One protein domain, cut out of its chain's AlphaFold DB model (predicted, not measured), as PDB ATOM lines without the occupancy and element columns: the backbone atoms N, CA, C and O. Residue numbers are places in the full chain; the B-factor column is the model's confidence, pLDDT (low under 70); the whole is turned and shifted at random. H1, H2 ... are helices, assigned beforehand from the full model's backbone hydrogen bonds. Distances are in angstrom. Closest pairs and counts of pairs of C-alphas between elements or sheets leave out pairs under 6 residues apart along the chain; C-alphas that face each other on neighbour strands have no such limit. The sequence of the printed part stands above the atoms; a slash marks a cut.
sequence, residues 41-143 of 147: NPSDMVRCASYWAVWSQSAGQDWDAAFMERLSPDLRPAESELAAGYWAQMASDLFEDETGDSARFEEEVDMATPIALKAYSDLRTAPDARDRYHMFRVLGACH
ATOM      1  N   ASN A  41       5.590  27.547 -44.786       94.19
ATOM      2  CA  ASN A  41       6.319  27.675 -46.048       94.19
ATOM      3  C   ASN A  41       6.138  29.079 -46.660       94.19
ATOM      4  O   ASN A  41       5.224  29.809 -46.254       94.19
ATOM      5  N   PRO A  42       6.969  29.463 -47.649       95.50
ATOM      6  CA  PRO A  42       6.930  30.799 -48.244       95.50
ATOM      7  C   PRO A  42       5.573  31.153 -48.865       95.50
ATOM      8  O   PRO A  42       5.094  32.270 -48.690       95.50
ATOM      9  N   SER A  43       4.885  30.203 -49.512       95.69
ATOM     10  CA  SER A  43       3.547  30.441 -50.077       95.69
ATOM     11  C   SER A  43       2.501  30.758 -48.996       95.69
ATOM     12  O   SER A  43       1.633  31.609 -49.198       95.69
ATOM     13  N   ASP A  44       2.570  30.120 -47.822       96.94
ATOM     14  CA  ASP A  44       1.690  30.450 -46.693       96.94
ATOM     15  C   ASP A  44       2.010  31.825 -46.097       96.94
ATOM     16  O   ASP A  44       1.095  32.563 -45.725       96.94
ATOM     17  N   MET A  45       3.287  32.212 -46.070       97.88
ATOM     18  CA  MET A  45       3.701  33.558 -45.664       97.88
ATOM     19  C   MET A  45       3.171  34.615 -46.640       97.88
ATOM     20  O   MET A  45       2.593  35.606 -46.194       97.88
ATOM     21  N   VAL A  46       3.239  34.377 -47.957       98.19
ATOM     22  CA  VAL A  46       2.616  35.264 -48.959       98.19
ATOM     23  C   VAL A  46       1.117  35.406 -48.711       98.19
ATOM     24  O   VAL A  46       0.596  36.519 -48.704       98.19
ATOM     25  N   ARG A  47       0.408  34.304 -48.438       97.62
ATOM     26  CA  ARG A  47      -1.025  34.371 -48.105       97.62
ATOM     27  C   ARG A  47      -1.274  35.236 -46.877       97.62
ATOM     28  O   ARG A  47      -2.157  36.091 -46.917       97.62
ATOM     29  N   CYS A  48      -0.501  35.057 -45.810       98.00
ATOM     30  CA  CYS A  48      -0.610  35.904 -44.628       98.00
ATOM     31  C   CYS A  48      -0.359  37.379 -44.952       98.00
ATOM     32  O   CYS A  48      -1.162  38.229 -44.559       98.00
ATOM     33  N   ALA A  49       0.690  37.675 -45.720       98.38
ATOM     34  CA  ALA A  49       1.005  39.026 -46.164       98.38
ATOM     35  C   ALA A  49      -0.160  39.651 -46.945       98.38
ATOM     36  O   ALA A  49      -0.588  40.758 -46.626       98.38
ATOM     37  N   SER A  50      -0.743  38.927 -47.908       98.62
ATOM     38  CA  SER A  50      -1.878  39.408 -48.703       98.62
ATOM     39  C   SER A  50      -3.122  39.690 -47.857       98.62
ATOM     40  O   SER A  50      -3.784  40.706 -48.068       98.62
ATOM     41  N   TYR A  51      -3.452  38.831 -46.885       98.44
ATOM     42  CA  TYR A  51      -4.591  39.069 -45.989       98.44
ATOM     43  C   TYR A  51      -4.374  40.315 -45.123       98.44
ATOM     44  O   TYR A  51      -5.270  41.161 -45.044       98.44
ATOM     45  N   TRP A  52      -3.191  40.460 -44.520       98.25
ATOM     46  CA  TRP A  52      -2.840  41.634 -43.717       98.25
ATOM     47  C   TRP A  52      -2.818  42.921 -44.552       98.25
ATOM     48  O   TRP A  52      -3.388  43.931 -44.135       98.25
ATOM     49  N   ALA A  53      -2.257  42.876 -45.764       98.00
ATOM     50  CA  ALA A  53      -2.180  44.021 -46.666       98.00
ATOM     51  C   ALA A  53      -3.565  44.492 -47.126       98.00
ATOM     52  O   ALA A  53      -3.840  45.693 -47.123       98.00
ATOM     53  N   VAL A  54      -4.449  43.564 -47.512       98.00
ATOM     54  CA  VAL A  54      -5.823  43.900 -47.920       98.00
ATOM     55  C   VAL A  54      -6.606  44.483 -46.748       98.00
ATOM     56  O   VAL A  54      -7.325  45.469 -46.931       98.00
ATOM     57  N   TRP A  55      -6.462  43.907 -45.552       97.00
ATOM     58  CA  TRP A  55      -7.112  44.433 -44.356       97.00
ATOM     59  C   TRP A  55      -6.619  45.844 -44.034       97.00
ATOM     60  O   TRP A  55      -7.444  46.745 -43.946       97.00
ATOM     61  N   SER A  56      -5.304  46.060 -43.946       95.31
ATOM     62  CA  SER A  56      -4.716  47.372 -43.641       95.31
ATOM     63  C   SER A  56      -5.207  48.463 -44.603       95.31
ATOM     64  O   SER A  56      -5.748  49.484 -44.170       95.31
ATOM     65  N   GLN A  57      -5.110  48.207 -45.914       94.38
ATOM     66  CA  GLN A  57      -5.476  49.178 -46.949       94.38
ATOM     67  C   GLN A  57      -6.969  49.503 -46.959       94.38
ATOM     68  O   GLN A  57      -7.351  50.657 -47.155       94.38
ATOM     69  N   SER A  58      -7.816  48.491 -46.759       92.44
ATOM     70  CA  SER A  58      -9.262  48.672 -46.855       92.44
ATOM     71  C   SER A  58      -9.834  49.220 -45.551       92.44
ATOM     72  O   SER A  58     -10.635  50.151 -45.572       92.44
ATOM     73  N   ALA A  59      -9.397  48.693 -44.404       84.81
ATOM     74  CA  ALA A  59     -10.005  48.975 -43.111       84.81
ATOM     75  C   ALA A  59      -9.955  50.462 -42.739       84.81
ATOM     76  O   ALA A  59     -10.955  51.013 -42.285       84.81
ATOM     77  N   GLY A  60      -8.821  51.126 -42.993       77.94
ATOM     78  CA  GLY A  60      -8.650  52.553 -42.704       77.94
ATOM     79  C   GLY A  60      -9.493  53.491 -43.579       77.94
ATOM     80  O   GLY A  60      -9.698  54.643 -43.207       77.94
ATOM     81  N   GLN A  61      -9.982  53.016 -44.727       85.38
ATOM     82  CA  GLN A  61     -10.828  53.796 -45.640       85.38
ATOM     83  C   GLN A  61     -12.316  53.544 -45.392       85.38
ATOM     84  O   GLN A  61     -13.146  54.447 -45.484       85.38
ATOM     85  N   ASP A  62     -12.640  52.295 -45.082       88.88
ATOM     86  CA  ASP A  62     -13.994  51.767 -45.116       88.88
ATOM     87  C   ASP A  62     -14.722  51.799 -43.768       88.88
ATOM     88  O   ASP A  62     -15.943  51.615 -43.725       88.88
ATOM     89  N   TRP A  63     -13.983  51.985 -42.672       89.25
ATOM     90  CA  TRP A  63     -14.499  51.938 -41.309       89.25
ATOM     91  C   TRP A  63     -14.077  53.185 -40.539       89.25
ATOM     92  O   TRP A  63     -12.975  53.703 -40.704       89.25
ATOM     93  N   ASP A  64     -14.971  53.691 -39.691       89.38
ATOM     94  CA  ASP A  64     -14.686  54.893 -38.914       89.38
ATOM     95  C   ASP A  64     -13.665  54.638 -37.788       89.38
ATOM     96  O   ASP A  64     -13.467  53.514 -37.319       89.38
ATOM     97  N   ALA A  65     -13.025  55.707 -37.314       88.69
ATOM     98  CA  ALA A  65     -12.011  55.615 -36.264       88.69
ATOM     99  C   ALA A  65     -12.550  54.999 -34.958       88.69
ATOM    100  O   ALA A  65     -11.839  54.259 -34.286       88.69
ATOM    101  N   ALA A  66     -13.816  55.252 -34.604       89.38
ATOM    102  CA  ALA A  66     -14.412  54.699 -33.388       89.38
ATOM    103  C   ALA A  66     -14.646  53.183 -33.495       89.38
ATOM    104  O   ALA A  66     -14.641  52.486 -32.480       89.38
ATOM    105  N   PHE A  67     -14.881  52.668 -34.701       90.31
ATOM    106  CA  PHE A  67     -14.906  51.246 -35.003       90.31
ATOM    107  C   PHE A  67     -13.515  50.634 -34.855       90.31
ATOM    108  O   PHE A  67     -13.373  49.652 -34.129       90.31
ATOM    109  N   MET A  68     -12.499  51.245 -35.469       90.56
ATOM    110  CA  MET A  68     -11.121  50.746 -35.422       90.56
ATOM    111  C   MET A  68     -10.549  50.726 -33.998       90.56
ATOM    112  O   MET A  68      -9.859  49.782 -33.631       90.56
ATOM    113  N   GLU A  69     -10.903  51.699 -33.154       91.19
ATOM    114  CA  GLU A  69     -10.505  51.717 -31.736       91.19
ATOM    115  C   GLU A  69     -11.058  50.535 -30.925       91.19
ATOM    116  O   GLU A  69     -10.447  50.137 -29.933       91.19
ATOM    117  N   ARG A  70     -12.199  49.960 -31.332       93.00
ATOM    118  CA  ARG A  70     -12.815  48.796 -30.666       93.00
ATOM    119  C   ARG A  70     -12.285  47.451 -31.166       93.00
ATOM    120  O   ARG A  70     -12.586  46.422 -30.557       93.00
ATOM    121  N   LEU A  71     -11.563  47.425 -32.282       93.31
ATOM    122  CA  LEU A  71     -10.909  46.204 -32.739       93.31
ATOM    123  C   LEU A  71      -9.700  45.875 -31.862       93.31
ATOM    124  O   LEU A  71      -9.165  46.740 -31.166       93.31
ATOM    125  N   SER A  72      -9.270  44.613 -31.916       94.56
ATOM    126  CA  SER A  72      -7.979  44.203 -31.363       94.56
ATOM    127  C   SER A  72      -6.881  45.161 -31.848       94.56
ATOM    128  O   SER A  72      -6.884  45.485 -33.041       94.56
ATOM    129  N   PRO A  73      -5.951  45.614 -30.985       94.12
ATOM    130  CA  PRO A  73      -4.869  46.516 -31.381       94.12
ATOM    131  C   PRO A  73      -4.097  46.037 -32.614       94.12
ATOM    132  O   PRO A  73      -3.855  46.825 -33.518       94.12
ATOM    133  N   ASP A  74      -3.837  44.736 -32.714       94.25
ATOM    134  CA  ASP A  74      -3.112  44.129 -33.839       94.25
ATOM    135  C   ASP A  74      -3.842  44.266 -35.187       94.25
ATOM    136  O   ASP A  74      -3.236  44.189 -36.251       94.25
ATOM    137  N   LEU A  75      -5.166  44.461 -35.159       94.94
ATOM    138  CA  LEU A  75      -6.002  44.659 -36.346       94.94
ATOM    139  C   LEU A  75      -6.085  46.130 -36.766       94.94
ATOM    140  O   LEU A  75      -6.810  46.464 -37.705       94.94
ATOM    141  N   ARG A  76      -5.408  47.046 -36.080       93.19
ATOM    142  CA  ARG A  76      -5.377  48.449 -36.498       93.19
ATOM    143  C   ARG A  76      -4.486  48.605 -37.739       93.19
ATOM    144  O   ARG A  76      -3.627  47.756 -37.983       93.19
ATOM    145  N   PRO A  77      -4.696  49.645 -38.572       91.19
ATOM    146  CA  PRO A  77      -4.063  49.712 -39.890       91.19
ATOM    147  C   PRO A  77      -2.533  49.697 -39.857       91.19
ATOM    148  O   PRO A  77      -1.934  49.031 -40.698       91.19
ATOM    149  N   ALA A  78      -1.914  50.377 -38.886       92.25
ATOM    150  CA  ALA A  78      -0.459  50.455 -38.768       92.25
ATOM    151  C   ALA A  78       0.149  49.097 -38.382       92.25
ATOM    152  O   ALA A  78       1.081  48.620 -39.019       92.25
ATOM    153  N   GLU A  79      -0.427  48.427 -37.390       94.56
ATOM    154  CA  GLU A  79      -0.025  47.096 -36.932       94.56
ATOM    155  C   GLU A  79      -0.253  46.044 -38.026       94.56
ATOM    156  O   GLU A  79       0.588  45.177 -38.265       94.56
ATOM    157  N   SER A  80      -1.352  46.182 -38.769       95.44
ATOM    158  CA  SER A  80      -1.663  45.336 -39.921       95.44
ATOM    159  C   SER A  80      -0.673  45.530 -41.074       95.44
ATOM    160  O   SER A  80      -0.323  44.567 -41.750       95.44
ATOM    161  N   GLU A  81      -0.210  46.760 -41.308       96.06
ATOM    162  CA  GLU A  81       0.821  47.063 -42.309       96.06
ATOM    163  C   GLU A  81       2.169  46.440 -41.921       96.06
ATOM    164  O   GLU A  81       2.820  45.813 -42.758       96.06
ATOM    165  N   LEU A  82       2.549  46.520 -40.640       96.62
ATOM    166  CA  LEU A  82       3.750  45.859 -40.122       96.62
ATOM    167  C   LEU A  82       3.679  44.338 -40.292       96.62
ATOM    168  O   LEU A  82       4.639  43.724 -40.760       96.62
ATOM    169  N   ALA A  83       2.537  43.726 -39.970       96.88
ATOM    170  CA  ALA A  83       2.338  42.293 -40.155       96.88
ATOM    171  C   ALA A  83       2.391  41.875 -41.632       96.88
ATOM    172  O   ALA A  83       2.995  40.852 -41.960       96.88
ATOM    173  N   ALA A  84       1.818  42.683 -42.529       97.94
ATOM    174  CA  ALA A  84       1.919  42.456 -43.966       97.94
ATOM    175  C   ALA A  84       3.378  42.487 -44.440       97.94
ATOM    176  O   ALA A  84       3.820  41.566 -45.127       97.94
ATOM    177  N   GLY A  85       4.128  43.519 -44.040       97.81
ATOM    178  CA  GLY A  85       5.531  43.692 -44.409       97.81
ATOM    179  C   GLY A  85       6.428  42.572 -43.886       97.81
ATOM    180  O   GLY A  85       7.246  42.050 -44.641       97.81
ATOM    181  N   TYR A  86       6.237  42.149 -42.634       97.31
ATOM    182  CA  TYR A  86       6.998  41.045 -42.045       97.31
ATOM    183  C   TYR A  86       6.844  39.754 -42.856       97.31
ATOM    184  O   TYR A  86       7.834  39.149 -43.266       97.31
ATOM    185  N   TRP A  87       5.601  39.339 -43.119       97.88
ATOM    186  CA  TRP A  87       5.353  38.096 -43.845       97.88
ATOM    187  C   TRP A  87       5.797  38.176 -45.308       97.88
ATOM    188  O   TRP A  87       6.301  37.187 -45.836       97.88
ATOM    189  N   ALA A  88       5.658  39.342 -45.948       97.81
ATOM    190  CA  ALA A  88       6.146  39.558 -47.306       97.81
ATOM    191  C   ALA A  88       7.674  39.430 -47.387       97.81
ATOM    192  O   ALA A  88       8.172  38.740 -48.272       97.81
ATOM    193  N   GLN A  89       8.405  40.037 -46.445       96.81
ATOM    194  CA  GLN A  89       9.864  39.947 -46.394       96.81
ATOM    195  C   GLN A  89      10.322  38.500 -46.187       96.81
ATOM    196  O   GLN A  89      11.112  37.995 -46.976       96.81
ATOM    197  N   MET A  90       9.760  37.810 -45.187       96.19
ATOM    198  CA  MET A  90      10.091  36.409 -44.904       96.19
ATOM    199  C   MET A  90       9.838  35.499 -46.113       96.19
ATOM    200  O   MET A  90      10.648  34.625 -46.412       96.19
ATOM    201  N   ALA A  91       8.723  35.703 -46.821       96.75
ATOM    202  CA  ALA A  91       8.425  34.947 -48.029       96.75
ATOM    203  C   ALA A  91       9.414  35.245 -49.163       96.75
ATOM    204  O   ALA A  91       9.882  34.316 -49.817       96.75
ATOM    205  N   SER A  92       9.713  36.525 -49.398       96.00
ATOM    206  CA  SER A  92      10.637  36.960 -50.448       96.00
ATOM    207  C   SER A  92      12.030  36.374 -50.236       96.00
ATOM    208  O   SER A  92      12.580  35.795 -51.169       96.00
ATOM    209  N   ASP A  93      12.558  36.460 -49.012       94.94
ATOM    210  CA  ASP A  93      13.889  35.949 -48.667       94.94
ATOM    211  C   ASP A  93      13.981  34.439 -48.921       94.94
ATOM    212  O   ASP A  93      14.923  33.963 -49.549       94.94
ATOM    213  N   LEU A  94      12.964  33.677 -48.505       94.81
ATOM    214  CA  LEU A  94      12.953  32.229 -48.710       94.81
ATOM    215  C   LEU A  94      12.810  31.837 -50.189       94.81
ATOM    216  O   LEU A  94      13.448  30.882 -50.625       94.81
ATOM    217  N   PHE A  95      12.010  32.557 -50.983       94.38
ATOM    218  CA  PHE A  95      11.921  32.292 -52.423       94.38
ATOM    219  C   PHE A  95      13.218  32.633 -53.162       94.38
ATOM    220  O   PHE A  95      13.606  31.900 -54.079       94.38
ATOM    221  N   GLU A  96      13.898  33.709 -52.765       91.81
ATOM    222  CA  GLU A  96      15.207  34.066 -53.311       91.81
ATOM    223  C   GLU A  96      16.252  33.004 -52.943       91.81
ATOM    224  O   GLU A  96      16.975  32.536 -53.821       91.81
ATOM    225  N   ASP A  97      16.265  32.532 -51.695       91.25
ATOM    226  CA  ASP A  97      17.156  31.456 -51.249       91.25
ATOM    227  C   ASP A  97      16.893  30.125 -51.985       91.25
ATOM    228  O   ASP A  97      17.831  29.387 -52.303       91.25
ATOM    229  N   GLU A  98      15.628  29.800 -52.277       88.06
ATOM    230  CA  GLU A  98      15.237  28.551 -52.946       88.06
ATOM    231  C   GLU A  98      15.471  28.565 -54.462       88.06
ATOM    232  O   GLU A  98      15.849  27.543 -55.045       88.06
ATOM    233  N   THR A  99      15.210  29.697 -55.119       82.19
ATOM    234  CA  THR A  99      15.131  29.772 -56.588       82.19
ATOM    235  C   THR A  99      16.177  30.693 -57.221       82.19
ATOM    236  O   THR A  99      16.455  30.561 -58.416       82.19
ATOM    237  N   GLY A 100      16.784  31.589 -56.439       81.06
ATOM    238  CA  GLY A 100      17.694  32.634 -56.910       81.06
ATOM    239  C   GLY A 100      17.006  33.809 -57.616       81.06
ATOM    240  O   GLY A 100      17.696  34.576 -58.290       81.06
ATOM    241  N   ASP A 101      15.676  33.925 -57.526       79.81
ATOM    242  CA  ASP A 101      14.856  34.956 -58.181       79.81
ATOM    243  C   ASP A 101      13.577  35.263 -57.365       79.81
ATOM    244  O   ASP A 101      12.961  34.378 -56.772       79.81
ATOM    245  N   SER A 102      13.140  36.525 -57.367       81.38
ATOM    246  CA  SER A 102      11.893  36.993 -56.755       81.38
ATOM    247  C   SER A 102      10.641  36.744 -57.609       81.38
ATOM    248  O   SER A 102       9.528  36.941 -57.123       81.38
ATOM    249  N   ALA A 103      10.763  36.286 -58.859       90.81
ATOM    250  CA  ALA A 103       9.614  36.056 -59.742       90.81
ATOM    251  C   ALA A 103       8.578  35.086 -59.147       90.81
ATOM    252  O   ALA A 103       7.374  35.259 -59.344       90.81
ATOM    253  N   ARG A 104       9.023  34.080 -58.378       89.88
ATOM    254  CA  ARG A 104       8.102  33.148 -57.715       89.88
ATOM    255  C   ARG A 104       7.295  33.822 -56.605       89.88
ATOM    256  O   ARG A 104       6.117  33.511 -56.445       89.88
ATOM    257  N   PHE A 105       7.904  34.754 -55.875       94.19
ATOM    258  CA  PHE A 105       7.208  35.556 -54.872       94.19
ATOM    259  C   PHE A 105       6.108  36.407 -55.520       94.19
ATOM    260  O   PHE A 105       4.970  36.387 -55.056       94.19
ATOM    261  N   GLU A 106       6.417  37.090 -56.626       94.88
ATOM    262  CA  GLU A 106       5.443  37.912 -57.359       94.88
ATOM    263  C   GLU A 106       4.252  37.081 -57.869       94.88
ATOM    264  O   GLU A 106       3.100  37.462 -57.660       94.88
ATOM    265  N   GLU A 107       4.510  35.903 -58.449       95.62
ATOM    266  CA  GLU A 107       3.459  34.983 -58.909       95.62
ATOM    267  C   GLU A 107       2.525  34.552 -57.762       95.62
ATOM    268  O   GLU A 107       1.301  34.516 -57.910       95.62
ATOM    269  N   GLU A 108       3.086  34.236 -56.593       96.94
ATOM    270  CA  GLU A 108       2.304  33.847 -55.417       96.94
ATOM    271  C   GLU A 108       1.481  35.019 -54.866       96.94
ATOM    272  O   GLU A 108       0.332  34.823 -54.460       96.94
ATOM    273  N   VAL A 109       2.014  36.247 -54.900       97.50
ATOM    274  CA  VAL A 109       1.275  37.461 -54.509       97.50
ATOM    275  C   VAL A 109       0.086  37.692 -55.442       97.50
ATOM    276  O   VAL A 109      -1.024  37.967 -54.962       97.50
ATOM    277  N   ASP A 110       0.282  37.523 -56.752       97.81
ATOM    278  CA  ASP A 110      -0.769  37.648 -57.766       97.81
ATOM    279  C   ASP A 110      -1.886  36.611 -57.574       97.81
ATOM    280  O   ASP A 110      -3.066  36.906 -57.790       97.81
ATOM    281  N   MET A 111      -1.547  35.406 -57.104       97.62
ATOM    282  CA  MET A 111      -2.529  34.366 -56.784       97.62
ATOM    283  C   MET A 111      -3.238  34.596 -55.441       97.62
ATOM    284  O   MET A 111      -4.442  34.346 -55.324       97.62
ATOM    285  N   ALA A 112      -2.521  35.057 -54.414       98.00
ATOM    286  CA  ALA A 112      -3.048  35.194 -53.058       98.00
ATOM    287  C   ALA A 112      -3.916  36.449 -52.869       98.00
ATOM    288  O   ALA A 112      -4.932  36.409 -52.166       98.00
ATOM    289  N   THR A 113      -3.565  37.558 -53.523       98.31
ATOM    290  CA  THR A 113      -4.252  38.848 -53.344       98.31
ATOM    291  C   THR A 113      -5.744  38.800 -53.712       98.31
ATOM    292  O   THR A 113      -6.563  39.261 -52.909       98.31
ATOM    293  N   PRO A 114      -6.171  38.191 -54.838       98.44
ATOM    294  CA  PRO A 114      -7.593  38.042 -55.156       98.44
ATOM    295  C   PRO A 114      -8.382  37.243 -54.109       98.44
ATOM    296  O   PRO A 114      -9.556  37.530 -53.869       98.44
ATOM    297  N   ILE A 115      -7.748  36.263 -53.457       98.00
ATOM    298  CA  ILE A 115      -8.372  35.460 -52.397       98.00
ATOM    299  C   ILE A 115      -8.614  36.330 -51.157       98.00
ATOM    300  O   ILE A 115      -9.722  36.337 -50.616       98.00
ATOM    301  N   ALA A 116      -7.615  37.118 -50.750       98.12
ATOM    302  CA  ALA A 116      -7.738  38.067 -49.644       98.12
ATOM    303  C   ALA A 116      -8.800  39.150 -49.924       98.12
ATOM    304  O   ALA A 116      -9.639  39.433 -49.067       98.12
ATOM    305  N   LEU A 117      -8.835  39.700 -51.146       97.31
ATOM    306  CA  LEU A 117      -9.863  40.656 -51.581       97.31
ATOM    307  C   LEU A 117     -11.270  40.054 -51.536       97.31
ATOM    308  O   LEU A 117     -12.217  40.714 -51.098       97.31
ATOM    309  N   LYS A 118     -11.422  38.790 -51.945       96.88
ATOM    310  CA  LYS A 118     -12.699  38.085 -51.817       96.88
ATOM    311  C   LYS A 118     -13.105  37.955 -50.347       96.88
ATOM    312  O   LYS A 118     -14.246  38.267 -50.018       96.88
ATOM    313  N   ALA A 119     -12.189  37.547 -49.468       96.81
ATOM    314  CA  ALA A 119     -12.466  37.428 -48.037       96.81
ATOM    315  C   ALA A 119     -12.882  38.775 -47.414       96.81
ATOM    316  O   ALA A 119     -13.786  38.811 -46.582       96.81
ATOM    317  N   TYR A 120     -12.284  39.883 -47.863       95.69
ATOM    318  CA  TYR A 120     -12.700  41.227 -47.465       95.69
ATOM    319  C   TYR A 120     -14.113  41.581 -47.963       95.69
ATOM    320  O   TYR A 120     -14.949  42.072 -47.203       95.69
ATOM    321  N   SER A 121     -14.425  41.286 -49.228       94.25
ATOM    322  CA  SER A 121     -15.767  41.486 -49.796       94.25
ATOM    323  C   SER A 121     -16.843  40.667 -49.063       94.25
ATOM    324  O   SER A 121     -17.955  41.145 -48.799       94.25
ATOM    325  N   ASP A 122     -16.499  39.440 -48.668       94.75
ATOM    326  CA  ASP A 122     -17.378  38.536 -47.928       94.75
ATOM    327  C   ASP A 122     -17.754  39.098 -46.544       94.75
ATOM    328  O   ASP A 122     -18.868  38.831 -46.085       94.75
ATOM    329  N   LEU A 123     -16.924  39.957 -45.922       91.62
ATOM    330  CA  LEU A 123     -17.244  40.620 -44.642       91.62
ATOM    331  C   LEU A 123     -18.602  41.340 -44.679       91.62
ATOM    332  O   LEU A 123     -19.296  41.436 -43.664       91.62
ATOM    333  N   ARG A 124     -18.984  41.858 -45.853       85.31
ATOM    334  CA  ARG A 124     -20.218  42.628 -46.053       85.31
ATOM    335  C   ARG A 124     -21.328  41.838 -46.727       85.31
ATOM    336  O   ARG A 124     -22.498  42.173 -46.561       85.31
ATOM    337  N   THR A 125     -20.970  40.833 -47.517       88.94
ATOM    338  CA  THR A 125     -21.895  40.198 -48.465       88.94
ATOM    339  C   THR A 125     -22.229  38.754 -48.111       88.94
ATOM    340  O   THR A 125     -23.298  38.272 -48.490       88.94
ATOM    341  N   ALA A 126     -21.372  38.063 -47.353       89.69
ATOM    342  CA  ALA A 126     -21.578  36.655 -47.055       89.69
ATOM    343  C   ALA A 126     -22.734  36.453 -46.056       89.69
ATOM    344  O   ALA A 126     -22.789  37.113 -45.005       89.69
ATOM    345  N   PRO A 127     -23.665  35.522 -46.337       86.00
ATOM    346  CA  PRO A 127     -24.789  35.246 -45.448       86.00
ATOM    347  C   PRO A 127     -24.356  34.477 -44.195       86.00
ATOM    348  O   PRO A 127     -24.897  34.719 -43.118       86.00
ATOM    349  N   ASP A 128     -23.373  33.582 -44.328       90.38
ATOM    350  CA  ASP A 128     -22.882  32.731 -43.248       90.38
ATOM    351  C   ASP A 128     -21.744  33.403 -42.466       90.38
ATOM    352  O   ASP A 128     -20.846  34.012 -43.045       90.38
ATOM    353  N   ALA A 129     -21.771  33.280 -41.137       86.88
ATOM    354  CA  ALA A 129     -20.793  33.923 -40.264       86.88
ATOM    355  C   ALA A 129     -19.374  33.348 -40.411       86.88
ATOM    356  O   ALA A 129     -18.408  34.086 -40.230       86.88
ATOM    357  N   ARG A 130     -19.223  32.055 -40.731       88.62
ATOM    358  CA  ARG A 130     -17.911  31.433 -40.952       88.62
ATOM    359  C   ARG A 130     -17.220  32.079 -42.142       88.62
ATOM    360  O   ARG A 130     -16.041  32.403 -42.046       88.62
ATOM    361  N   ASP A 131     -17.957  32.255 -43.234       90.00
ATOM    362  CA  ASP A 131     -17.428  32.834 -44.467       90.00
ATOM    363  C   ASP A 131     -17.247  34.348 -44.297       90.00
ATOM    364  O   ASP A 131     -16.180  34.879 -44.593       90.00
ATOM    365  N   ARG A 132     -18.232  35.020 -43.682       94.56
ATOM    366  CA  ARG A 132     -18.178  36.456 -43.386       94.56
ATOM    367  C   ARG A 132     -16.979  36.845 -42.540       94.56
ATOM    368  O   ARG A 132     -16.418  37.893 -42.782       94.56
ATOM    369  N   TYR A 133     -16.589  36.060 -41.541       95.81
ATOM    370  CA  TYR A 133     -15.470  36.411 -40.655       95.81
ATOM    371  C   TYR A 133     -14.227  35.546 -40.898       95.81
ATOM    372  O   TYR A 133     -13.312  35.519 -40.072       95.81
ATOM    373  N   HIS A 134     -14.166  34.852 -42.042       95.56
ATOM    374  CA  HIS A 134     -13.036  33.998 -42.398       95.56
ATOM    375  C   HIS A 134     -11.715  34.768 -42.396       95.56
ATOM    376  O   HIS A 134     -10.723  34.241 -41.888       95.56
ATOM    377  N   MET A 135     -11.723  36.003 -42.907       97.12
ATOM    378  CA  MET A 135     -10.551  36.873 -42.954       97.12
ATOM    379  C   MET A 135      -9.891  37.003 -41.580       97.12
ATOM    380  O   MET A 135      -8.707  36.727 -41.445       97.12
ATOM    381  N   PHE A 136     -10.669  37.309 -40.540       97.62
ATOM    382  CA  PHE A 136     -10.146  37.506 -39.188       97.62
ATOM    383  C   PHE A 136      -9.552  36.233 -38.594       97.62
ATOM    384  O   PHE A 136      -8.519  36.296 -37.941       97.62
ATOM    385  N   ARG A 137     -10.132  35.064 -38.889       96.69
ATOM    386  CA  ARG A 137      -9.530  33.783 -38.490       96.69
ATOM    387  C   ARG A 137      -8.162  33.559 -39.142       96.69
ATOM    388  O   ARG A 137      -7.282  33.016 -38.486       96.69
ATOM    389  N   VAL A 138      -7.988  33.958 -40.406       97.06
ATOM    390  CA  VAL A 138      -6.689  33.876 -41.099       97.06
ATOM    391  C   VAL A 138      -5.702  34.864 -40.491       97.06
ATOM    392  O   VAL A 138      -4.624  34.447 -40.097       97.06
ATOM    393  N   LEU A 139      -6.093  36.133 -40.323       97.50
ATOM    394  CA  LEU A 139      -5.249  37.152 -39.686       97.50
ATOM    395  C   LEU A 139      -4.766  36.704 -38.298       97.50
ATOM    396  O   LEU A 139      -3.603  36.896 -37.965       97.50
ATOM    397  N   GLY A 140      -5.631  36.051 -37.516       97.19
ATOM    398  CA  GLY A 140      -5.261  35.495 -36.215       97.19
ATOM    399  C   GLY A 140      -4.260  34.340 -36.293       97.19
ATOM    400  O   GLY A 140      -3.337  34.294 -35.493       97.19
ATOM    401  N   ALA A 141      -4.397  33.424 -37.257       96.19
ATOM    402  CA  ALA A 141      -3.401  32.364 -37.474       96.19
ATOM    403  C   ALA A 141      -2.058  32.930 -37.987       96.19
ATOM    404  O   ALA A 141      -0.991  32.379 -37.753       96.19
ATOM    405  N   CYS A 142      -2.102  34.078 -38.658       95.12
ATOM    406  CA  CYS A 142      -0.934  34.832 -39.100       95.12
ATOM    407  C   CYS A 142      -0.466  35.874 -38.064       95.12
ATOM    408  O   CYS A 142       0.217  36.830 -38.451       95.12
ATOM    409  N   HIS A 143      -0.897  35.777 -36.800       92.88
ATOM    410  CA  HIS A 143      -0.595  36.777 -35.776       92.88
ATOM    411  C   HIS A 143       0.907  36.854 -35.490       92.88
ATOM    412  O   HIS A 143       1.616  35.847 -35.469       92.88
TER     413      HIS A 143
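Overview. This is residues 41 to 143 of the 147 residues of an uncharacterized protein of Hyphomonas oceanitis SCH89 (UniProt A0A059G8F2). Two long helices, H3 and H4, form a hairpin that spreads like a V from their link, with H1 lying between them as the core of a three-helix bundle. Past the far end of H4 the chain folds back through short H5 into H6, which packs on H1 and H4, while short H2 lies at the wide end of the V. The printed part has 103 residues with six named helices, H1 to H6 in chain order, and no named strand: all helix. It is compact, with a radius of gyration of the C-alphas of 14.1 A, yet elongated, spanning 45 by 27 by 21 A.

Along the chain. Find C-alpha 77 at (-4.063, 49.712, -39.890); from there H3 runs 32.3 A to residue 99. H4, residues 103 to 125, spans 33.7 A and ends at C-alpha 125, (-21.895, 40.198, -48.465). H1, residues 42 to 62, spans 29.8 A from C-alpha 42 at (6.930, 30.799, -48.244). The short helices are H2, residues 65 to 70, H5, 129 to 132, and H6, 134 to 141.

Arrangement. H4 is the hub, touching four helices. Its residues 104 to 105 touch residues 91 to 95 of H3, closest at C-alphas 105 and 92, 5.8 A. H1 touches H3 at a shallow tilt of 25 degrees, opposite ways; look at C-alphas 49 and 84, the closest, 4.2 A apart. H1, H3 and H4 are an up and down bundle, each running against the one before. H1 touches H4 at a steep tilt of 44 degrees, closest at C-alphas 51 and 116, 4.9 A. H6 touches H4, closest at C-alphas 135 and 119, 5.5 A, and residues 48 to 52 of H1. H5 touches H4; H2 touches no helix. Each O i to N i+4 pair is within hydrogen-bond range in H3 and H6, against 15 of 17 in H1, 1 of 2 in H2 and 16 of 19 in H4; H5 is too short for such a pair.

Size, cuts and confidence. Look to C-alphas 66 and 100 for the farthest two, 45.5 A apart. The printed part has no cut, no link is long, and no printed residue is under 70 in pLDDT.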